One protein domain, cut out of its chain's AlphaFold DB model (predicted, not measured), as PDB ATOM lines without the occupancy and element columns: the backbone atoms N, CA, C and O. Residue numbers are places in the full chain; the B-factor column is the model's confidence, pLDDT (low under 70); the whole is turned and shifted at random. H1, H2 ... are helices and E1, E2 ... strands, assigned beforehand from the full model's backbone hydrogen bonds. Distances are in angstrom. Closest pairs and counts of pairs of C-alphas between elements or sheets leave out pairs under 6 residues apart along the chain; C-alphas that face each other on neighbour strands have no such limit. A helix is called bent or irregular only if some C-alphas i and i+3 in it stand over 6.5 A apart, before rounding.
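This is residues 152 to 314 of the 411 residues of an uncharacterized protein of Coprococcus sp. AF21-14LB (UniProt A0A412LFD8). A twisted sheet of seven strands curls round one helix, H3, which sits in its hollow, while the long helix H1 and the short H2 only graze the sheet. Three long bent strands, E2, E3 and E4, make the length of the model, and the turn between E3 and E4 sticks out at residues 251 to 256. Look through 163 printed residues and you find, along the chain, H1 H2 E1 H3 E2 E3 E4 E5 E6 E7, of mixed class. The sheet is branched, with antiparallel neighbour pairs. The whole is compact, with a radius of gyration of the C-alphas of 16.9 A and spans of 55 by 40 by 36 A.

Start at E2, residues 219 to 233, E3, residues 236 to 249, E4, residues 258 to 272, and E5, residues 276 to 282: they form a meander, each strand the antiparallel neighbour of the one before, in three hairpins. Look for N 228 and O 240 at 2.9 A between E2 and E3, N 241 and O 266 at 2.8 A between E3 and E4, and N 269 and O 280 at 2.9 A between E4 and E5. E2 bends by 73 degrees at residue 230, E3 by 56 degrees at 240 and E4 by 60 degrees at 263. On the side of E2 away from E3 find E6, residues 300 to 302, with N 227 and O 301 at 3.0 A, and E7, residues 310 to 313, with N 222 and O 311 at 2.8 A. The edge strand E1, residues 189 to 192, is paired with E5, N 191 and O 277 being 2.9 A apart. The sheet curls round H3, residues 198 to 211; its closest C-alphas to E7 are those of Glu 207 and Ile 311, 6.4 A. H1, residues 152 to 174, only grazes the sheet, its closest C-alphas to E5 being Met 168 and Ala 278, 7.3 A. H2, residues 181 to 184, also only grazes it; H1 and H2 are close but not clearly touching, with C-alphas 171 and 181 at 7.3 A. H1 and H3 have every O i to N i+4 pair within hydrogen-bond range; H2 is too short for such a pair.

Find C-alpha 152 at (192.944, 150.994, 209.731); from there H1 runs 32.9 A to C-alpha 174. H3 is 19.7 A long, E2 35.5 A, E3 38.0 A, E4 39.9 A and E5 19.5 A. E4 begins at C-alpha 258, (195.319, 148.300, 252.229), and E7 ends at C-alpha 313, (206.213, 138.429, 245.545).

The two C-alphas farthest apart are those of Ala 173 and Gly 254, 55.9 A. The printed part has no cut; the link from E5 to E6, residues 283 to 299, is long. Look for pLDDT under 70 at residues 152 to 158, 215, 253 to 255 and 284 to 285.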
ATOM      1  N   SER A 152     191.597 150.413 209.734       54.47
ATOM      2  CA  SER A 152     192.944 150.994 209.731       54.47
ATOM      3  C   SER A 152     193.696 150.789 211.055       54.47
ATOM      4  O   SER A 152     194.911 150.601 211.054       54.47
ATOM      5  N   LEU A 153     192.979 150.788 212.183       57.94
ATOM      6  CA  LEU A 153     193.535 150.509 213.508       57.94
ATOM      7  C   LEU A 153     193.918 149.033 213.654       57.94
ATOM      8  O   LEU A 153     194.978 148.730 214.199       57.94
ATOM      9  N   ASP A 154     193.091 148.121 213.148       59.41
ATOM     10  CA  ASP A 154     193.373 146.686 213.178       59.41
ATOM     11  C   ASP A 154     194.568 146.320 212.284       59.41
ATOM     12  O   ASP A 154     195.403 145.512 212.692       59.41
ATOM     13  N   GLU A 155     194.715 146.962 211.118       61.41
ATOM     14  CA  GLU A 155     195.906 146.824 210.266       61.41
ATOM     15  C   GLU A 155     197.177 147.316 210.979       61.41
ATOM     16  O   GLU A 155     198.159 146.580 211.058       61.41
ATOM     17  N   GLN A 156     197.150 148.506 211.595       60.03
ATOM     18  CA  GLN A 156     198.301 149.035 212.344       60.03
ATOM     19  C   GLN A 156     198.702 148.154 213.537       60.03
ATOM     20  O   GLN A 156     199.890 148.011 213.836       60.03
ATOM     21  N   ARG A 157     197.728 147.556 214.234       61.72
ATOM     22  CA  ARG A 157     197.987 146.627 215.348       61.72
ATOM     23  C   ARG A 157     198.594 145.325 214.855       61.72
ATOM     24  O   ARG A 157     199.540 144.832 215.463       61.72
ATOM     25  N   LEU A 158     198.076 144.791 213.750       63.97
ATOM     26  CA  LEU A 158     198.625 143.595 213.121       63.97
ATOM     27  C   LEU A 158     200.079 143.823 212.688       63.97
ATOM     28  O   LEU A 158     200.918 142.950 212.905       63.97
ATOM     29  N   ASP A 159     200.383 145.003 212.148       71.50
ATOM     30  CA  ASP A 159     201.739 145.386 211.755       71.50
ATOM     31  C   ASP A 159     202.681 145.444 212.968       71.50
ATOM     32  O   ASP A 159     203.746 144.824 212.938       71.50
ATOM     33  N   ALA A 160     202.273 146.091 214.065       75.44
ATOM     34  CA  ALA A 160     203.074 146.172 215.290       75.44
ATOM     35  C   ALA A 160     203.321 144.793 215.936       75.44
ATOM     36  O   ALA A 160     204.451 144.474 216.319       75.44
ATOM     37  N   ASP A 161     202.286 143.952 216.018       82.00
ATOM     38  CA  ASP A 161     202.409 142.585 216.529       82.00
ATOM     39  C   ASP A 161     203.339 141.747 215.634       82.00
ATOM     40  O   ASP A 161     204.187 141.000 216.133       82.00
ATOM     41  N   SER A 162     203.219 141.891 214.309       85.38
ATOM     42  CA  SER A 162     204.067 141.183 213.347       85.38
ATOM     43  C   SER A 162     205.534 141.592 213.447       85.38
ATOM     44  O   SER A 162     206.408 140.730 213.346       85.38
ATOM     45  N   GLU A 163     205.817 142.871 213.706       88.94
ATOM     46  CA  GLU A 163     207.175 143.384 213.847       88.94
ATOM     47  C   GLU A 163     207.875 142.752 215.054       88.94
ATOM     48  O   GLU A 163     208.974 142.208 214.914       88.94
ATOM     49  N   ILE A 164     207.220 142.751 216.221       91.62
ATOM     50  CA  ILE A 164     207.760 142.150 217.451       91.62
ATOM     51  C   ILE A 164     208.028 140.656 217.241       91.62
ATOM     52  O   ILE A 164     209.115 140.167 217.559       91.62
ATOM     53  N   VAL A 165     207.067 139.930 216.662       92.81
ATOM     54  CA  VAL A 165     207.202 138.488 216.400       92.81
ATOM     55  C   VAL A 165     208.338 138.211 215.410       92.81
ATOM     56  O   VAL A 165     209.144 137.309 215.647       92.81
ATOM     57  N   CYS A 166     208.468 139.006 214.345       93.44
ATOM     58  CA  CYS A 166     209.567 138.881 213.388       93.44
ATOM     59  C   CYS A 166     210.929 139.133 214.046       93.44
ATOM     60  O   CYS A 166     211.873 138.383 213.793       93.44
ATOM     61  N   GLN A 167     211.043 140.151 214.904       94.81
ATOM     62  CA  GLN A 167     212.278 140.424 215.643       94.81
ATOM     63  C   GLN A 167     212.644 139.253 216.563       94.81
ATOM     64  O   GLN A 167     213.804 138.838 216.583       94.81
ATOM     65  N   MET A 168     211.669 138.674 217.275       95.25
ATOM     66  CA  MET A 168     211.901 137.498 218.122       95.25
ATOM     67  C   MET A 168     212.410 136.308 217.302       95.25
ATOM     68  O   MET A 168     213.395 135.683 217.685       95.25
ATOM     69  N   GLN A 169     211.794 136.023 216.151       95.12
ATOM     70  CA  GLN A 169     212.206 134.928 215.264       95.12
ATOM     71  C   GLN A 169     213.607 135.146 214.677       95.12
ATOM     72  O   GLN A 169     214.412 134.215 214.633       95.12
ATOM     73  N   GLN A 170     213.919 136.371 214.244       95.44
ATOM     74  CA  GLN A 170     215.246 136.726 213.732       95.44
ATOM     75  C   GLN A 170     216.317 136.590 214.812       95.44
ATOM     76  O   GLN A 170     217.386 136.039 214.545       95.44
ATOM     77  N   LEU A 171     216.023 137.060 216.027       95.50
ATOM     78  CA  LEU A 171     216.941 136.936 217.146       95.50
ATOM     79  C   LEU A 171     217.160 135.471 217.509       95.50
ATOM     80  O   LEU A 171     218.302 135.060 217.629       95.50
ATOM     81  N   LEU A 172     216.101 134.671 217.602       95.56
ATOM     82  CA  LEU A 172     216.193 133.245 217.913       95.56
ATOM     83  C   LEU A 172     217.022 132.470 216.875       95.56
ATOM     84  O   LEU A 172     217.768 131.558 217.225       95.56
ATOM     85  N   ALA A 173     216.917 132.844 215.596       95.06
ATOM     86  CA  ALA A 173     217.712 132.253 214.525       95.06
ATOM     87  C   ALA A 173     219.200 132.649 214.590       95.06
ATOM     88  O   ALA A 173     220.058 131.854 214.206       95.06
ATOM     89  N   ALA A 174     219.509 133.868 215.045       95.75
ATOM     90  CA  ALA A 174     220.875 134.385 215.147       95.75
ATOM     91  C   ALA A 174     221.570 134.017 216.471       95.75
ATOM     92  O   ALA A 174     222.767 133.735 216.484       95.75
ATOM     93  N   ASP A 175     220.814 134.009 217.564       94.69
ATOM     94  CA  ASP A 175     221.214 133.698 218.932       94.69
ATOM     95  C   ASP A 175     220.153 132.793 219.597       94.69
ATOM     96  O   ASP A 175     219.243 133.273 220.283       94.69
ATOM     97  N   PRO A 176     220.280 131.461 219.449       95.12
ATOM     98  CA  PRO A 176     219.383 130.509 220.097       95.12
ATOM     99  C   PRO A 176     219.428 130.556 221.630       95.12
ATOM    100  O   PRO A 176     218.513 130.039 222.268       95.12
ATOM    101  N   THR A 177     220.472 131.137 222.232       95.06
ATOM    102  CA  THR A 177     220.621 131.233 223.696       95.06
ATOM    103  C   THR A 177     219.893 132.437 224.298       95.06
ATOM    104  O   THR A 177     219.663 132.473 225.515       95.06
ATOM    105  N   LEU A 178     219.457 133.372 223.441       95.19
ATOM    106  CA  LEU A 178     218.647 134.547 223.766       95.19
ATOM    107  C   LEU A 178     219.299 135.487 224.792       95.19
ATOM    108  O   LEU A 178     218.599 136.145 225.569       95.19
ATOM    109  N   GLU A 179     220.628 135.567 224.812       93.25
ATOM    110  CA  GLU A 179     221.369 136.367 225.793       93.25
ATOM    111  C   GLU A 179     221.058 137.862 225.670       93.25
ATOM    112  O   GLU A 179     221.015 138.571 226.677       93.25
ATOM    113  N   THR A 180     220.790 138.347 224.455       92.12
ATOM    114  CA  THR A 180     220.528 139.774 224.209       92.12
ATOM    115  C   THR A 180     219.045 140.133 224.136       92.12
ATOM    116  O   THR A 180     218.736 141.314 223.968       92.12
ATOM    117  N   LEU A 181     218.127 139.171 224.299       92.94
ATOM    118  CA  LEU A 181     216.681 139.341 224.081       92.94
ATOM    119  C   LEU A 181     216.102 140.583 224.769       92.94
ATOM    120  O   LEU A 181     215.562 141.455 224.093       92.94
ATOM    121  N   GLU A 182     216.293 140.704 226.085       91.94
ATOM    122  CA  GLU A 182     215.740 141.807 226.890       91.94
ATOM    123  C   GLU A 182     216.301 143.185 226.491       91.94
ATOM    124  O   GLU A 182     215.646 144.206 226.683       91.94
ATOM    125  N   SER A 183     217.507 143.226 225.911       91.12
ATOM    126  CA  SER A 183     218.128 144.464 225.418       91.12
ATOM    127  C   SER A 183     217.739 144.812 223.979       91.12
ATOM    128  O   SER A 183     217.841 145.971 223.580       91.12
ATOM    129  N   THR A 184     217.319 143.817 223.193       90.12
ATOM    130  CA  THR A 184     216.959 143.972 221.780       90.12
ATOM    131  C   THR A 184     215.471 144.262 221.611       90.12
ATOM    132  O   THR A 184     215.114 145.153 220.847       90.12
ATOM    133  N   ILE A 185     214.608 143.543 222.334       91.50
ATOM    134  CA  ILE A 185     213.152 143.625 222.188       91.50
ATOM    135  C   ILE A 185     212.553 144.059 223.524       91.50
ATOM    136  O   ILE A 185     212.420 143.269 224.461       91.50
ATOM    137  N   SER A 186     212.182 145.337 223.614       88.75
ATOM    138  CA  SER A 186     211.602 145.918 224.829       88.75
ATOM    139  C   SER A 186     210.324 145.187 225.245       88.75
ATOM    140  O   SER A 186     209.448 144.945 224.419       88.75
ATOM    141  N   GLY A 187     210.208 144.846 226.530       88.12
ATOM    142  CA  GLY A 187     209.053 144.132 227.086       88.12
ATOM    143  C   GLY A 187     209.089 142.610 226.913       88.12
ATOM    144  O   GLY A 187     208.317 141.919 227.576       88.12
ATOM    145  N   SER A 188     210.003 142.079 226.094       93.75
ATOM    146  CA  SER A 188     210.283 140.641 226.056       93.75
ATOM    147  C   SER A 188     211.163 140.217 227.232       93.75
ATOM    148  O   SER A 188     211.859 141.042 227.829       93.75
ATOM    149  N   PHE A 189     211.143 138.930 227.569       95.06
ATOM    150  CA  PHE A 189     212.031 138.367 228.580       95.06
ATOM    151  C   PHE A 189     212.395 136.915 228.306       95.06
ATOM    152  O   PHE A 189     211.676 136.175 227.630       95.06
ATOM    153  N   ARG A 190     213.548 136.513 228.846       94.81
ATOM    154  CA  ARG A 190     214.082 135.157 228.713       94.81
ATOM    155  C   ARG A 190     213.684 134.313 229.919       94.81
ATOM    156  O   ARG A 190     213.915 134.711 231.060       94.81
ATOM    157  N   ILE A 191     213.178 133.109 229.666       94.31
ATOM    158  CA  ILE A 191     212.993 132.073 230.689       94.31
ATOM    159  C   ILE A 191     214.048 130.989 230.477       94.31
ATOM    160  O   ILE A 191     214.071 130.337 229.439       94.31
ATOM    161  N   ALA A 192     214.944 130.808 231.448       90.50
ATOM    162  CA  ALA A 192     215.994 129.795 231.384       90.50
ATOM    163  C   ALA A 192     215.463 128.390 231.717       90.50
ATOM    164  O   ALA A 192     214.544 128.243 232.529       90.50
ATOM    165  N   GLY A 193     216.101 127.368 231.143       86.69
ATOM    166  CA  GLY A 193     215.822 125.954 231.381       86.69
ATOM    167  C   GLY A 193     215.016 125.295 230.264       86.69
ATOM    168  O   GLY A 193     214.584 125.940 229.311       86.69
ATOM    169  N   SER A 194     214.802 123.989 230.406       84.94
ATOM    170  CA  SER A 194     213.906 123.194 229.561       84.94
ATOM    171  C   SER A 194     212.749 122.689 230.413       84.94
ATOM    172  O   SER A 194     212.978 122.118 231.479       84.94
ATOM    173  N   TYR A 195     211.518 122.870 229.941       85.38
ATOM    174  CA  TYR A 195     210.318 122.466 230.675       85.38
ATOM    175  C   TYR A 195     209.535 121.434 229.872       85.38
ATOM    176  O   TYR A 195     209.206 121.662 228.709       85.38
ATOM    177  N   SER A 196     209.219 120.300 230.499       82.69
ATOM    178  CA  SER A 196     208.319 119.295 229.920       82.69
ATOM    179  C   SER A 196     206.844 119.661 230.098       82.69
ATOM    180  O   SER A 196     206.007 119.220 229.317       82.69
ATOM    181  N   ASP A 197     206.527 120.462 231.120       88.06
ATOM    182  CA  ASP A 197     205.181 120.967 231.389       88.06
ATOM    183  C   ASP A 197     205.054 122.427 230.928       88.06
ATOM    184  O   ASP A 197     205.694 123.329 231.478       88.06
ATOM    185  N   ARG A 198     204.203 122.662 229.923       90.31
ATOM    186  CA  ARG A 198     203.945 124.008 229.390       90.31
ATOM    187  C   ARG A 198     203.234 124.901 230.394       90.31
ATOM    188  O   ARG A 198     203.500 126.096 230.401       90.31
ATOM    189  N   ASN A 199     202.375 124.354 231.251       91.62
ATOM    190  CA  ASN A 199     201.661 125.159 232.242       91.62
ATOM    191  C   ASN A 199     202.634 125.711 233.283       91.62
ATOM    192  O   ASN A 199     202.518 126.866 233.688       91.62
ATOM    193  N   TRP A 200     203.656 124.933 233.642       89.50
ATOM    194  CA  TRP A 200     204.734 125.412 234.500       89.50
ATOM    195  C   TRP A 200     205.585 126.494 233.832       89.50
ATOM    196  O   TRP A 200     205.884 127.514 234.450       89.50
ATOM    197  N   LEU A 201     205.926 126.325 232.549       93.00
ATOM    198  CA  LEU A 201     206.596 127.372 231.768       93.00
ATOM    199  C   LEU A 201     205.757 128.659 231.715       93.00
ATOM    200  O   LEU A 201     206.294 129.757 231.857       93.00
ATOM    201  N   ILE A 202     204.440 128.534 231.555       95.44
ATOM    202  CA  ILE A 202     203.504 129.662 231.550       95.44
ATOM    203  C   ILE A 202     203.440 130.327 232.930       95.44
ATOM    204  O   ILE A 202     203.518 131.551 233.010       95.44
ATOM    205  N   LYS A 203     203.400 129.554 234.022       92.94
ATOM    206  CA  LYS A 203     203.501 130.087 235.391       92.94
ATOM    207  C   LYS A 203     204.810 130.856 235.597       92.94
ATOM    208  O   LYS A 203     204.780 131.982 236.082       92.94
ATOM    209  N   ASN A 204     205.948 130.304 235.173       91.31
ATOM    210  CA  ASN A 204     207.248 130.983 235.268       91.31
ATOM    211  C   ASN A 204     207.306 132.246 234.392       91.31
ATOM    212  O   ASN A 204     207.934 133.237 234.763       91.31
ATOM    213  N   SER A 205     206.614 132.235 233.252       95.00
ATOM    214  CA  SER A 205     206.458 133.408 232.389       95.00
ATOM    215  C   SER A 205     205.640 134.505 233.074       95.00
ATOM    216  O   SER A 205     206.047 135.666 233.072       95.00
ATOM    217  N   LEU A 206     204.531 134.134 233.719       94.81
ATOM    218  CA  LEU A 206     203.704 135.043 234.509       94.81
ATOM    219  C   LEU A 206     204.479 135.618 235.701       94.81
ATOM    220  O   LEU A 206     204.422 136.820 235.945       94.81
ATOM    221  N   GLU A 207     205.250 134.791 236.404       91.38
ATOM    222  CA  GLU A 207     206.112 135.222 237.506       91.38
ATOM    223  C   GLU A 207     207.158 136.236 237.039       91.38
ATOM    224  O   GLU A 207     207.284 137.313 237.625       91.38
ATOM    225  N   ARG A 208     207.849 135.961 235.927       90.12
ATOM    226  CA  ARG A 208     208.825 136.894 235.349       90.12
ATOM    227  C   ARG A 208     208.175 138.207 234.902       90.12
ATOM    228  O   ARG A 208     208.726 139.276 235.164       90.12
ATOM    229  N   TYR A 209     206.996 138.133 234.287       91.06
ATOM    230  CA  TYR A 209     206.201 139.298 233.894       91.06
ATOM    231  C   TYR A 209     205.697 140.117 235.091       91.06
ATOM    232  O   TYR A 209     205.566 141.340 235.027       91.06
ATOM    233  N   ALA A 210     205.381 139.466 236.204       86.62
ATOM    234  CA  ALA A 210     204.978 140.160 237.412       86.62
ATOM    235  C   ALA A 210     206.177 140.825 238.105       86.62
ATOM    236  O   ALA A 210     206.068 141.979 238.526       86.62
ATOM    237  N   LEU A 211     207.335 140.159 238.140       83.12
ATOM    238  CA  LEU A 211     208.577 140.705 238.694       83.12
ATOM    239  C   LEU A 211     209.023 141.995 237.992       83.12
ATOM    240  O   LEU A 211     209.499 142.910 238.663       83.12
ATOM    241  N   SER A 212     208.837 142.112 236.673       81.31
ATOM    242  CA  SER A 212     209.175 143.342 235.933       81.31
ATOM    243  C   SER A 212     208.281 144.539 236.285       81.31
ATOM    244  O   SER A 212     208.644 145.680 236.011       81.31
ATOM    245  N   ARG A 213     207.131 144.286 236.921       76.81
ATOM    246  CA  ARG A 213     206.147 145.290 237.354       76.81
ATOM    247  C   ARG A 213     206.063 145.406 238.877       76.81
ATOM    248  O   ARG A 213     205.042 145.845 239.400       76.81
ATOM    249  N   ARG A 214     207.086 144.944 239.600       71.31
ATOM    250  CA  ARG A 214     207.109 145.011 241.063       71.31
ATOM    251  C   ARG A 214     207.101 146.470 241.519       71.31
ATOM    252  O   ARG A 214     207.885 147.282 241.038       71.31
ATOM    253  N   THR A 215     206.222 146.775 242.462       67.75
ATOM    254  CA  THR A 215     206.156 148.054 243.170       67.75
ATOM    255  C   THR A 215     206.751 147.907 244.566       67.75
ATOM    256  O   THR A 215     206.544 146.899 245.243       67.75
ATOM    257  N   ASP A 216     207.500 148.917 245.003       71.75
ATOM    258  CA  ASP A 216     208.122 148.905 246.327       71.75
ATOM    259  C   ASP A 216     207.061 148.924 247.438       71.75
ATOM    260  O   ASP A 216     206.033 149.596 247.340       71.75
ATOM    261  N   GLY A 217     207.320 148.182 248.519       73.00
ATOM    262  CA  GLY A 217     206.495 148.178 249.733       73.00
ATOM    263  C   GLY A 217     205.156 147.438 249.672       73.00
ATOM    264  O   GLY A 217     204.530 147.292 250.718       73.00
ATOM    265  N   ALA A 218     204.714 146.951 248.513       81.44
ATOM    266  CA  ALA A 218     203.485 146.171 248.396       81.44
ATOM    267  C   ALA A 218     203.794 144.691 248.159       81.44
ATOM    268  O   ALA A 218     204.538 144.337 247.245       81.44
ATOM    269  N   ASP A 219     203.185 143.836 248.969       83.94
ATOM    270  CA  ASP A 219     203.090 142.414 248.688       83.94
ATOM    271  C   ASP A 219     202.186 142.184 247.492       83.94
ATOM    272  O   ASP A 219     201.163 142.854 247.326       83.94
ATOM    273  N   ARG A 220     202.545 141.200 246.675       85.81
ATOM    274  CA  ARG A 220     201.751 140.801 245.527       85.81
ATOM    275  C   ARG A 220     201.517 139.308 245.555       85.81
ATOM    276  O   ARG A 220     202.456 138.519 245.482       85.81
ATOM    277  N   TYR A 221     200.249 138.952 245.630       88.00
ATOM    278  CA  TYR A 221     199.777 137.593 245.472       88.00
ATOM    279  C   TYR A 221     199.132 137.462 244.097       88.00
ATOM    280  O   TYR A 221     198.308 138.290 243.721       88.00
ATOM    281  N   ILE A 222     199.525 136.458 243.325       90.44
ATOM    282  CA  ILE A 222     198.940 136.177 242.017       90.44
ATOM    283  C   ILE A 222     198.436 134.747 242.022       90.44
ATOM    284  O   ILE A 222     199.222 133.827 242.226       90.44
ATOM    285  N   GLN A 223     197.151 134.562 241.750       91.25
ATOM    286  CA  GLN A 223     196.564 133.255 241.495       91.25
ATOM    287  C   GLN A 223     196.385 133.076 239.993       91.25
ATOM    288  O   GLN A 223     195.679 133.856 239.352       91.25
ATOM    289  N   LEU A 224     197.003 132.042 239.423       93.94
ATOM    290  CA  LEU A 224     196.671 131.616 238.070       93.94
ATOM    291  C   LEU A 224     195.259 131.020 238.076       93.94
ATOM    292  O   LEU A 224     194.989 130.066 238.805       93.94
ATOM    293  N   GLU A 225     194.368 131.580 237.264       94.88
ATOM    294  CA  GLU A 225     192.974 131.137 237.182       94.88
ATOM    295  C   GLU A 225     192.814 130.122 236.058       94.88
ATOM    296  O   GLU A 225     192.351 129.002 236.282       94.88
ATOM    297  N   THR A 226     193.222 130.496 234.843       96.06
ATOM    298  CA  THR A 226     193.106 129.635 233.667       96.06
ATOM    299  C   THR A 226     194.260 129.817 232.692       96.06
ATOM    300  O   THR A 226     194.861 130.890 232.579       96.06
ATOM    301  N   VAL A 227     194.543 128.747 231.952       96.38
ATOM    302  CA  VAL A 227     195.451 128.751 230.803       96.38
ATOM    303  C   VAL A 227     194.749 128.113 229.618       96.38
ATOM    304  O   VAL A 227     194.102 127.072 229.749       96.38
ATOM    305  N   LYS A 228     194.911 128.725 228.450       95.44
ATOM    306  CA  LYS A 228     194.369 128.242 227.187       95.44
ATOM    307  C   LYS A 228     195.381 128.474 226.070       95.44
ATOM    308  O   LYS A 228     195.659 129.616 225.718       95.44
ATOM    309  N   ILE A 229     195.927 127.409 225.486       95.69
ATOM    310  CA  ILE A 229     196.810 127.528 224.314       95.69
ATOM    311  C   ILE A 229     195.924 127.728 223.087       95.69
ATOM    312  O   ILE A 229     195.133 126.852 222.750       95.69
ATOM    313  N   THR A 230     196.017 128.890 222.448       94.44
ATOM    314  CA  THR A 230     195.088 129.309 221.387       94.44
ATOM    315  C   THR A 230     195.625 129.051 219.984       94.44
ATOM    316  O   THR A 230     194.838 128.858 219.056       94.44
ATOM    317  N   ALA A 231     196.948 129.026 219.813       94.88
ATOM    318  CA  ALA A 231     197.583 128.896 218.507       94.88
ATOM    319  C   ALA A 231     199.025 128.369 218.610       94.88
ATOM    320  O   ALA A 231     199.691 128.541 219.635       94.88
ATOM    321  N   GLY A 232     199.513 127.774 217.520       95.06
ATOM    322  CA  GLY A 232     200.903 127.346 217.345       95.06
ATOM    323  C   GLY A 232     201.216 125.898 217.727       95.06
ATOM    324  O   GLY A 232     200.358 125.020 217.697       95.06
ATOM    325  N   THR A 233     202.491 125.642 218.015       93.56
ATOM    326  CA  THR A 233     203.099 124.313 218.195       93.56
ATOM    327  C   THR A 233     203.889 124.232 219.501       93.56
ATOM    328  O   THR A 233     204.015 125.201 220.237       93.56
ATOM    329  N   ASP A 234     204.484 123.080 219.793       90.19
ATOM    330  CA  ASP A 234     205.249 122.832 221.022       90.19
ATOM    331  C   ASP A 234     206.440 123.779 221.227       90.19
ATOM    332  O   ASP A 234     206.817 124.057 222.364       90.19
ATOM    333  N   ILE A 235     207.020 124.265 220.130       93.38
ATOM    334  CA  ILE A 235     208.226 125.101 220.133       93.38
ATOM    335  C   ILE A 235     207.913 126.584 219.939       93.38
ATOM    336  O   ILE A 235     208.782 127.426 220.135       93.38
ATOM    337  N   ASP A 236     206.697 126.901 219.506       96.44
ATOM    338  CA  ASP A 236     206.281 128.260 219.201       96.44
ATOM    339  C   ASP A 236     204.757 128.372 219.315       96.44
ATOM    340  O   ASP A 236     204.037 127.930 218.418       96.44
ATOM    341  N   PHE A 237     204.258 128.943 220.412       96.44
ATOM    342  CA  PHE A 237     202.820 128.993 220.700       96.44
ATOM    343  C   PHE A 237     202.361 130.314 221.313       96.44
ATOM    344  O   PHE A 237     203.160 131.163 221.723       96.44
ATOM    345  N   LEU A 238     201.042 130.489 221.338       96.31
ATOM    346  CA  LEU A 238     200.355 131.568 222.031       96.31
ATOM    347  C   LEU A 238     199.473 130.972 223.131       96.31
ATOM    348  O   LEU A 238     198.635 130.105 222.869       96.31
ATOM    349  N   ALA A 239     199.669 131.431 224.363       96.44
ATOM    350  CA  ALA A 239     198.874 131.036 225.515       96.44
ATOM    351  C   ALA A 239     198.099 132.237 226.055       96.44
ATOM    352  O   ALA A 239     198.699 133.220 226.481       96.44
ATOM    353  N   GLN A 240     196.777 132.137 226.079       94.88
ATOM    354  CA  GLN A 240     195.920 133.043 226.825       94.88
ATOM    355  C   GLN A 240     195.920 132.631 228.296       94.88
ATOM    356  O   GLN A 240     195.711 131.460 228.627       94.88
ATOM    357  N   VAL A 241     196.170 133.593 229.172       95.62
ATOM    358  CA  VAL A 241     196.379 133.377 230.599       95.62
ATOM    359  C   VAL A 241     195.525 134.359 231.378       95.62
ATOM    360  O   VAL A 241     195.700 135.571 231.255       95.62
ATOM    361  N   THR A 242     194.610 133.832 232.186       94.69
ATOM    362  CA  THR A 242     193.813 134.619 233.127       94.69
ATOM    363  C   THR A 242     194.335 134.393 234.536       94.69
ATOM    364  O   THR A 242     194.581 133.256 234.942       94.69
ATOM    365  N   PHE A 243     194.506 135.472 235.289       93.50
ATOM    366  CA  PHE A 243     194.991 135.428 236.662       93.50
ATOM    367  C   PHE A 243     194.358 136.538 237.501       93.50
ATOM    368  O   PHE A 243     193.956 137.583 236.983       93.50
ATOM    369  N   THR A 244     194.287 136.312 238.807       91.75
ATOM    370  CA  THR A 244     193.905 137.328 239.788       91.75
ATOM    371  C   THR A 244     195.159 137.828 240.484       91.75
ATOM    372  O   THR A 244     195.934 137.034 241.006       91.75
ATOM    373  N   GLU A 245     195.369 139.138 240.506       89.25
ATOM    374  CA  GLU A 245     196.414 139.781 241.295       89.25
ATOM    375  C   GLU A 245     195.803 140.490 242.498       89.25
ATOM    376  O   GLU A 245     194.882 141.291 242.348       89.25
ATOM    377  N   GLN A 246     196.368 140.254 243.673       86.25
ATOM    378  CA  GLN A 246     196.112 141.007 244.885       86.25
ATOM    379  C   GLN A 246     197.371 141.776 245.281       86.25
ATOM    380  O   GLN A 246     198.440 141.193 245.467       86.25
ATOM    381  N   TYR A 247     197.224 143.084 245.458       84.62
ATOM    382  CA  TYR A 247     198.243 143.956 246.031       84.62
ATOM    383  C   TYR A 247     197.894 144.218 247.483       84.62
ATOM    384  O   TYR A 247     196.781 144.656 247.761       84.62
ATOM    385  N   THR A 248     198.834 143.990 248.392       81.25
ATOM    386  CA  THR A 248     198.663 144.240 249.824       81.25
ATOM    387  C   THR A 248     199.767 145.156 250.324       81.25
ATOM    388  O   THR A 248     200.945 144.820 250.279       81.25
ATOM    389  N   VAL A 249     199.392 146.319 250.849       80.81
ATOM    390  CA  VAL A 249     200.301 147.177 251.609       80.81
ATOM    391  C   VAL A 249     200.109 146.847 253.088       80.81
ATOM    392  O   VAL A 249     198.981 146.965 253.586       80.81
ATOM    393  N   PRO A 250     201.169 146.431 253.800       75.31
ATOM    394  CA  PRO A 250     201.050 146.062 255.201       75.31
ATOM    395  C   PRO A 250     200.626 147.265 256.051       75.31
ATOM    396  O   PRO A 250     200.866 148.421 255.699       75.31
ATOM    397  N   ALA A 251     200.014 146.994 257.202       78.25
ATOM    398  CA  ALA A 251     199.692 148.034 258.172       78.25
ATOM    399  C   ALA A 251     200.984 148.630 258.765       78.25
ATOM    400  O   ALA A 251     201.862 147.902 259.240       78.25
ATOM    401  N   VAL A 252     201.103 149.962 258.735       77.38
ATOM    402  CA  VAL A 252     202.289 150.701 259.206       77.38
ATOM    403  C   VAL A 252     201.854 151.888 260.055       77.38
ATOM    404  O   VAL A 252     201.007 152.676 259.636       77.38
ATOM    405  N   ASN A 253     202.469 152.082 261.225       69.06
ATOM    406  CA  ASN A 253     202.254 153.263 262.081       69.06
ATOM    407  C   ASN A 253     200.767 153.576 262.377       69.06
ATOM    408  O   ASN A 253     200.359 154.741 262.371       69.06
ATOM    409  N   GLY A 254     199.947 152.545 262.604       67.12
ATOM    410  CA  GLY A 254     198.511 152.685 262.869       67.12
ATOM    411  C   GLY A 254     197.659 153.034 261.643       67.12
ATOM    412  O   GLY A 254     196.478 153.338 261.798       67.12
ATOM    413  N   GLN A 255     198.235 153.019 260.435       69.19
ATOM    414  CA  GLN A 255     197.458 153.008 259.197       69.19
ATOM    415  C   GLN A 255     196.888 151.610 258.954       69.19
ATOM    416  O   GLN A 255     197.590 150.625 259.194       69.19
ATOM    417  N   PRO A 256     195.643 151.519 258.458       73.19
ATOM    418  CA  PRO A 256     195.040 150.234 258.162       73.19
ATOM    419  C   PRO A 256     195.783 149.544 257.018       73.19
ATOM    420  O   PRO A 256     196.353 150.190 256.138       73.19
ATOM    421  N   LEU A 257     195.702 148.219 257.013       75.88
ATOM    422  CA  LEU A 257     196.100 147.409 255.874       75.88
ATOM    423  C   LEU A 257     195.284 147.799 254.635       75.88
ATOM    424  O   LEU A 257     194.053 147.892 254.697       75.88
ATOM    425  N   LEU A 258     195.961 148.003 253.506       76.56
ATOM    426  CA  LEU A 258     195.319 148.300 252.229       76.56
ATOM    427  C   LEU A 258     195.501 147.120 251.292       76.56
ATOM    428  O   LEU A 258     196.605 146.602 251.164       76.56
ATOM    429  N   ALA A 259     194.430 146.743 250.602       77.44
ATOM    430  CA  ALA A 259     194.528 145.760 249.544       77.44
ATOM    431  C   ALA A 259     193.575 146.043 248.379       77.44
ATOM    432  O   ALA A 259     192.534 146.701 248.535       77.44
ATOM    433  N   GLU A 260     193.976 145.578 247.203       78.69
ATOM    434  CA  GLU A 260     193.253 145.705 245.943       78.69
ATOM    435  C   GLU A 260     193.419 144.431 245.125       78.69
ATOM    436  O   GLU A 260     194.539 143.958 244.946       78.69
ATOM    437  N   ASP A 261     192.299 143.925 244.614       80.81
ATOM    438  CA  ASP A 261     192.248 142.718 243.801       80.81
ATOM    439  C   ASP A 261     191.908 143.106 242.357       80.81
ATOM    440  O   ASP A 261     191.070 143.978 242.105       80.81
ATOM    441  N   THR A 262     192.565 142.486 241.384       84.44
ATOM    442  CA  THR A 262     192.329 142.718 239.958       84.44
ATOM    443  C   THR A 262     192.424 141.411 239.192       84.44
ATOM    444  O   THR A 262     193.417 140.705 239.295       84.44
ATOM    445  N   SER A 263     191.415 141.122 238.372       88.19
ATOM    446  CA  SER A 263     191.501 140.059 237.372       88.19
ATOM    447  C   SER A 263     192.107 140.612 236.084       88.19
ATOM    448  O   SER A 263     191.768 141.725 235.669       88.19
ATOM    449  N   VAL A 264     193.021 139.854 235.487       88.88
ATOM    450  CA  VAL A 264     193.766 140.230 234.286       88.88
ATOM    451  C   VAL A 264     193.778 139.051 233.316       88.88
ATOM    452  O   VAL A 264     193.972 137.908 233.731       88.88
ATOM    453  N   CYS A 265     193.615 139.333 232.024       90.81
ATOM    454  CA  CYS A 265     193.870 138.384 230.947       90.81
ATOM    455  C   CYS A 265     195.000 138.908 230.052       90.81
ATOM    456  O   CYS A 265     195.022 140.084 229.694       90.81
ATOM    457  N   LEU A 266     195.956 138.047 229.707       91.62
ATOM    458  CA  LEU A 266     197.063 138.363 228.800       91.62
ATOM    459  C   LEU A 266     197.318 137.202 227.852       91.62
ATOM    460  O   LEU A 266     197.038 136.051 228.180       91.62
ATOM    461  N   ASN A 267     197.918 137.500 226.706       94.12
ATOM    462  CA  ASN A 267     198.409 136.483 225.789       94.12
ATOM    463  C   ASN A 267     199.939 136.432 225.871       94.12
ATOM    464  O   ASN A 267     200.610 137.414 225.582       94.12
ATOM    465  N   PHE A 268     200.524 135.296 226.237       96.75
ATOM    466  CA  PHE A 268     201.968 135.088 226.154       96.75
ATOM    467  C   PHE A 268     202.327 134.389 224.851       96.75
ATOM    468  O   PHE A 268     201.886 133.266 224.596       96.75
ATOM    469  N   ARG A 269     203.177 135.030 224.049       97.06
ATOM    470  CA  ARG A 269     203.872 134.378 222.938       97.06
ATOM    471  C   ARG A 269     205.148 133.756 223.467       97.06
ATOM    472  O   ARG A 269     205.962 134.467 224.051       97.06
ATOM    473  N   ILE A 270     205.311 132.452 223.279       97.88
ATOM    474  CA  ILE A 270     206.437 131.691 223.825       97.88
ATOM    475  C   ILE A 270     207.121 130.934 222.687       97.88
ATOM    476  O   ILE A 270     206.482 130.118 222.026       97.88
ATOM    477  N   MET A 271     208.416 131.196 222.487       97.69
ATOM    478  CA  MET A 271     209.263 130.559 221.470       97.69
ATOM    479  C   MET A 271     210.449 129.848 222.120       97.69
ATOM    480  O   MET A 271     211.149 130.430 222.949       97.69
ATOM    481  N   GLN A 272     210.700 128.600 221.743       96.88
ATOM    482  CA  GLN A 272     211.774 127.781 222.288       96.88
ATOM    483  C   GLN A 272     213.124 128.120 221.646       96.88
ATOM    484  O   GLN A 272     213.278 128.049 220.429       96.88
ATOM    485  N   GLY A 273     214.115 128.412 222.485       95.38
ATOM    486  CA  GLY A 273     215.530 128.473 222.126       95.38
ATOM    487  C   GLY A 273     216.321 127.278 222.651       95.38
ATOM    488  O   GLY A 273     215.772 126.245 223.038       95.38
ATOM    489  N   GLN A 274     217.641 127.425 222.678       94.12
ATOM    490  CA  GLN A 274     218.551 126.446 223.251       94.12
ATOM    491  C   GLN A 274     218.563 126.581 224.778       94.12
ATOM    492  O   GLN A 274     219.110 127.537 225.320       94.12
ATOM    493  N   ASP A 275     217.956 125.608 225.462       92.56
ATOM    494  CA  ASP A 275     217.863 125.550 226.930       92.56
ATOM    495  C   ASP A 275     217.215 126.802 227.561       92.56
ATOM    496  O   ASP A 275     217.501 127.173 228.705       92.56
ATOM    497  N   CYS A 276     216.347 127.478 226.803       95.19
ATOM    498  CA  CYS A 276     215.579 128.637 227.241       95.19
ATOM    499  C   CYS A 276     214.380 128.918 226.325       95.19
ATOM    500  O   CYS A 276     214.199 128.272 225.294       95.19
ATOM    501  N   TYR A 277     213.589 129.928 226.683       97.19
ATOM    502  CA  TYR A 277     212.434 130.398 225.925       97.19
ATOM    503  C   TYR A 277     212.432 131.927 225.835       97.19
ATOM    504  O   TYR A 277     212.722 132.606 226.826       97.19
ATOM    505  N   ALA A 278     212.083 132.458 224.664       97.69
ATOM    506  CA  ALA A 278     211.735 133.861 224.475       97.69
ATOM    507  C   ALA A 278     210.249 134.039 224.768       97.69
ATOM    508  O   ALA A 278     209.422 133.298 224.229       97.69
ATOM    509  N   VAL A 279     209.910 135.022 225.594       97.62
ATOM    510  CA  VAL A 279     208.526 135.296 225.974       97.62
ATOM    511  C   VAL A 279     208.198 136.760 225.735       97.62
ATOM    512  O   VAL A 279     208.974 137.640 226.109       97.62
ATOM    513  N   TYR A 280     207.034 137.020 225.143       96.38
ATOM    514  CA  TYR A 280     206.474 138.363 225.028       96.38
ATOM    515  C   TYR A 280     205.012 138.393 225.509       96.38
ATOM    516  O   TYR A 280     204.202 137.595 225.019       96.38
ATOM    517  N   PRO A 281     204.660 139.274 226.464       94.19
ATOM    518  CA  PRO A 281     203.285 139.502 226.886       94.19
ATOM    519  C   PRO A 281     202.575 140.463 225.927       94.19
ATOM    520  O   PRO A 281     202.899 141.644 225.854       94.19
ATOM    521  N   PHE A 282     201.553 139.967 225.249       89.25
ATOM    522  CA  PHE A 282     200.575 140.752 224.510       89.25
ATOM    523  C   PHE A 282     199.393 141.098 225.425       89.25
ATOM    524  O   PHE A 282     198.901 140.254 226.185       89.25
ATOM    525  N   THR A 283     198.940 142.351 225.372       78.19
ATOM    526  CA  THR A 283     197.735 142.793 226.094       78.19
ATOM    527  C   THR A 283     196.468 142.204 225.458       78.19
ATOM    528  O   THR A 283     196.530 141.660 224.361       78.19
ATOM    529  N   GLU A 284     195.300 142.310 226.111       66.75
ATOM    530  CA  GLU A 284     194.013 141.849 225.534       66.75
ATOM    531  C   GLU A 284     193.705 142.476 224.165       66.75
ATOM    532  O   GLU A 284     192.980 141.917 223.346       66.75
ATOM    533  N   GLU A 285     194.265 143.657 223.936       67.94
ATOM    534  CA  GLU A 285     194.144 144.439 222.721       67.94
ATOM    535  C   GLU A 285     195.053 143.947 221.584       67.94
ATOM    536  O   GLU A 285     194.851 144.300 220.424       67.94
ATOM    537  N   GLN A 286     196.057 143.136 221.892       76.38
ATOM    538  CA  GLN A 286     197.002 142.619 220.916       76.38
ATOM    539  C   GLN A 286     196.713 141.148 220.627       76.38
ATOM    540  O   GLN A 286     196.372 140.359 221.512       76.38
ATOM    541  N   ASN A 287     196.853 140.772 219.361       74.69
ATOM    542  CA  ASN A 287     196.531 139.432 218.904       74.69
ATOM    543  C   ASN A 287     197.704 138.481 219.179       74.69
ATOM    544  O   ASN A 287     197.524 137.402 219.737       74.69
ATOM    545  N   GLY A 288     198.918 138.868 218.781       85.06
ATOM    546  CA  GLY A 288     200.119 138.040 218.943       85.06
ATOM    547  C   GLY A 288     200.141 136.737 218.121       85.06
ATOM    548  O   GLY A 288     201.153 136.042 218.119       85.06
ATOM    549  N   MET A 289     199.077 136.396 217.381       87.50
ATOM    550  CA  MET A 289     198.984 135.178 216.555       87.50
ATOM    551  C   MET A 289     199.753 135.245 215.226       87.50
ATOM    552  O   MET A 289     199.608 134.348 214.394       87.50
ATOM    553  N   TYR A 290     200.543 136.292 214.973       89.06
ATOM    554  CA  TYR A 290     201.254 136.424 213.701       89.06
ATOM    555  C   TYR A 290     202.093 135.170 213.393       89.06
ATOM    556  O   TYR A 290     202.870 134.694 214.223       89.06
ATOM    557  N   SER A 291     201.919 134.644 212.175       89.69
ATOM    558  CA  SER A 291     202.543 133.413 211.669       89.69
ATOM    559  C   SER A 291     202.178 132.112 212.409       89.69
ATOM    560  O   SER A 291     202.862 131.104 212.216       89.69
ATOM    561  N   LEU A 292     201.120 132.098 213.224       92.69
ATOM    562  CA  LEU A 292     200.621 130.883 213.864       92.69
ATOM    563  C   LEU A 292     199.348 130.350 213.219       92.69
ATOM    564  O   LEU A 292     198.468 131.100 212.803       92.69
ATOM    565  N   GLU A 293     199.209 129.030 213.255       92.81
ATOM    566  CA  GLU A 293     197.934 128.371 213.000       92.81
ATOM    567  C   GLU A 293     197.087 128.351 214.277       92.81
ATOM    568  O   GLU A 293     197.567 127.983 215.354       92.81
ATOM    569  N   MET A 294     195.816 128.743 214.157       93.44
ATOM    570  CA  MET A 294     194.863 128.644 215.260       93.44
ATOM    571  C   MET A 294     194.544 127.186 215.575       93.44
ATOM    572  O   MET A 294     194.287 126.377 214.682       93.44
ATOM    573  N   ILE A 295     194.461 126.880 216.865       92.38
ATOM    574  CA  ILE A 295     193.890 125.621 217.331       92.38
ATOM    575  C   ILE A 295     192.369 125.764 217.234       92.38
ATOM    576  O   ILE A 295     191.802 126.721 217.752       92.38
ATOM    577  N   ALA A 296     191.706 124.834 216.543       88.88
ATOM    578  CA  ALA A 296     190.266 124.926 216.288       88.88
ATOM    579  C   ALA A 296     189.426 124.821 217.575       88.88
ATOM    580  O   ALA A 296     188.472 125.570 217.758       88.88
ATOM    581  N   GLU A 297     189.807 123.909 218.472       91.81
ATOM    582  CA  GLU A 297     189.129 123.661 219.749       91.81
ATOM    583  C   GLU A 297     190.152 123.654 220.895       91.81
ATOM    584  O   GLU A 297     190.567 122.597 221.369       91.81
ATOM    585  N   PRO A 298     190.631 124.840 221.302       90.88
ATOM    586  CA  PRO A 298     191.619 124.973 222.364       90.88
ATOM    587  C   PRO A 298     191.015 124.624 223.729       90.88
ATOM    588  O   PRO A 298     189.978 125.168 224.117       90.88
ATOM    589  N   GLU A 299     191.696 123.750 224.469       93.44
ATOM    590  CA  GLU A 299     191.331 123.376 225.836       93.44
ATOM    591  C   GLU A 299     191.661 124.510 226.819       93.44
ATOM    592  O   GLU A 299     192.744 125.099 226.769       93.44
ATOM    593  N   THR A 300     190.724 124.800 227.726       95.69
ATOM    594  CA  THR A 300     190.946 125.701 228.861       95.69
ATOM    595  C   THR A 300     191.174 124.867 230.113       95.69
ATOM    596  O   THR A 300     190.272 124.159 230.559       95.69
ATOM    597  N   LEU A 301     192.354 124.996 230.705       94.88
ATOM    598  CA  LEU A 301     192.702 124.372 231.975       94.88
ATOM    599  C   LEU A 301     192.468 125.362 233.118       94.88
ATOM    600  O   LEU A 301     192.820 126.536 232.996       94.88
ATOM    601  N   ALA A 302     191.880 124.888 234.218       95.25
ATOM    602  CA  ALA A 302     191.611 125.683 235.414       95.25
ATOM    603  C   ALA A 302     192.641 125.389 236.515       95.25
ATOM    604  O   ALA A 302     192.947 124.229 236.794       95.25
ATOM    605  N   PHE A 303     193.140 126.448 237.148       91.44
ATOM    606  CA  PHE A 303     194.174 126.409 238.186       91.44
ATOM    607  C   PHE A 303     193.782 127.162 239.462       91.44
ATOM    608  O   PHE A 303     194.551 127.157 240.416       91.44
ATOM    609  N   SER A 304     192.588 127.757 239.509       87.56
ATOM    610  CA  SER A 304     192.100 128.587 240.621       87.56
ATOM    611  C   SER A 304     192.141 127.900 241.992       87.56
ATOM    612  O   SER A 304     192.349 128.556 243.005       87.56
ATOM    613  N   GLU A 305     191.944 126.579 242.026       84.25
ATOM    614  CA  GLU A 305     191.967 125.757 243.248       84.25
ATOM    615  C   GLU A 305     193.313 125.043 243.467       84.25
ATOM    616  O   GLU A 305     193.459 124.256 244.398       84.25
ATOM    617  N   ASN A 306     194.296 125.272 242.593       82.88
ATOM    618  CA  ASN A 306     195.604 124.642 242.684       82.88
ATOM    619  C   ASN A 306     196.635 125.641 243.208       82.88
ATOM    620  O   ASN A 306     197.232 126.409 242.448       82.88
ATOM    621  N   ASP A 307     196.896 125.561 244.510       77.56
ATOM    622  CA  ASP A 307     197.862 126.433 245.168       77.56
ATOM    623  C   ASP A 307     199.285 126.281 244.600       77.56
ATOM    624  O   ASP A 307     200.091 127.186 244.749       77.56
ATOM    625  N   MET A 308     199.636 125.213 243.877       79.81
ATOM    626  CA  MET A 308     200.959 125.128 243.231       79.81
ATOM    627  C   MET A 308     201.168 126.168 242.117       79.81
ATOM    628  O   MET A 308     202.302 126.403 241.694       79.81
ATOM    629  N   TYR A 309     200.084 126.778 241.633       86.06
ATOM    630  CA  TYR A 309     200.087 127.756 240.548       86.06
ATOM    631  C   TYR A 309     199.871 129.198 241.020       86.06
ATOM    632  O   TYR A 309     199.654 130.087 240.193       86.06
ATOM    633  N   HIS A 310     199.980 129.457 242.325       87.81
ATOM    634  CA  HIS A 310     200.096 130.825 242.809       87.81
ATOM    635  C   HIS A 310     201.542 131.336 242.705       87.81
ATOM    636  O   HIS A 310     202.510 130.579 242.571       87.81
ATOM    637  N   ILE A 311     201.694 132.655 242.752       88.06
ATOM    638  CA  ILE A 311     202.978 133.346 242.814       88.06
ATOM    639  C   ILE A 311     202.883 134.394 243.916       88.06
ATOM    640  O   ILE A 311     202.009 135.261 243.877       88.06
ATOM    641  N   PHE A 312     203.810 134.345 244.867       87.25
ATOM    642  CA  PHE A 312     203.959 135.381 245.875       87.25
ATOM    643  C   PHE A 312     205.255 136.163 245.683       87.25
ATOM    644  O   PHE A 312     206.359 135.612 245.650       87.25
ATOM    645  N   MET A 313     205.112 137.481 245.594       85.44
ATOM    646  CA  MET A 313     206.213 138.429 245.545       85.44
ATOM    647  C   MET A 313     206.117 139.349 246.761       85.44
ATOM    648  O   MET A 313     205.200 140.172 246.821       85.44
ATOM    649  N   PRO A 314     207.055 139.255 247.718       80.69
ATOM    650  CA  PRO A 314     207.053 140.153 248.862       80.69
ATOM    651  C   PRO A 314     207.346 141.589 248.419       80.69
ATOM    652  O   PRO A 314     208.129 141.819 247.491       80.69
TER     653      PRO A 314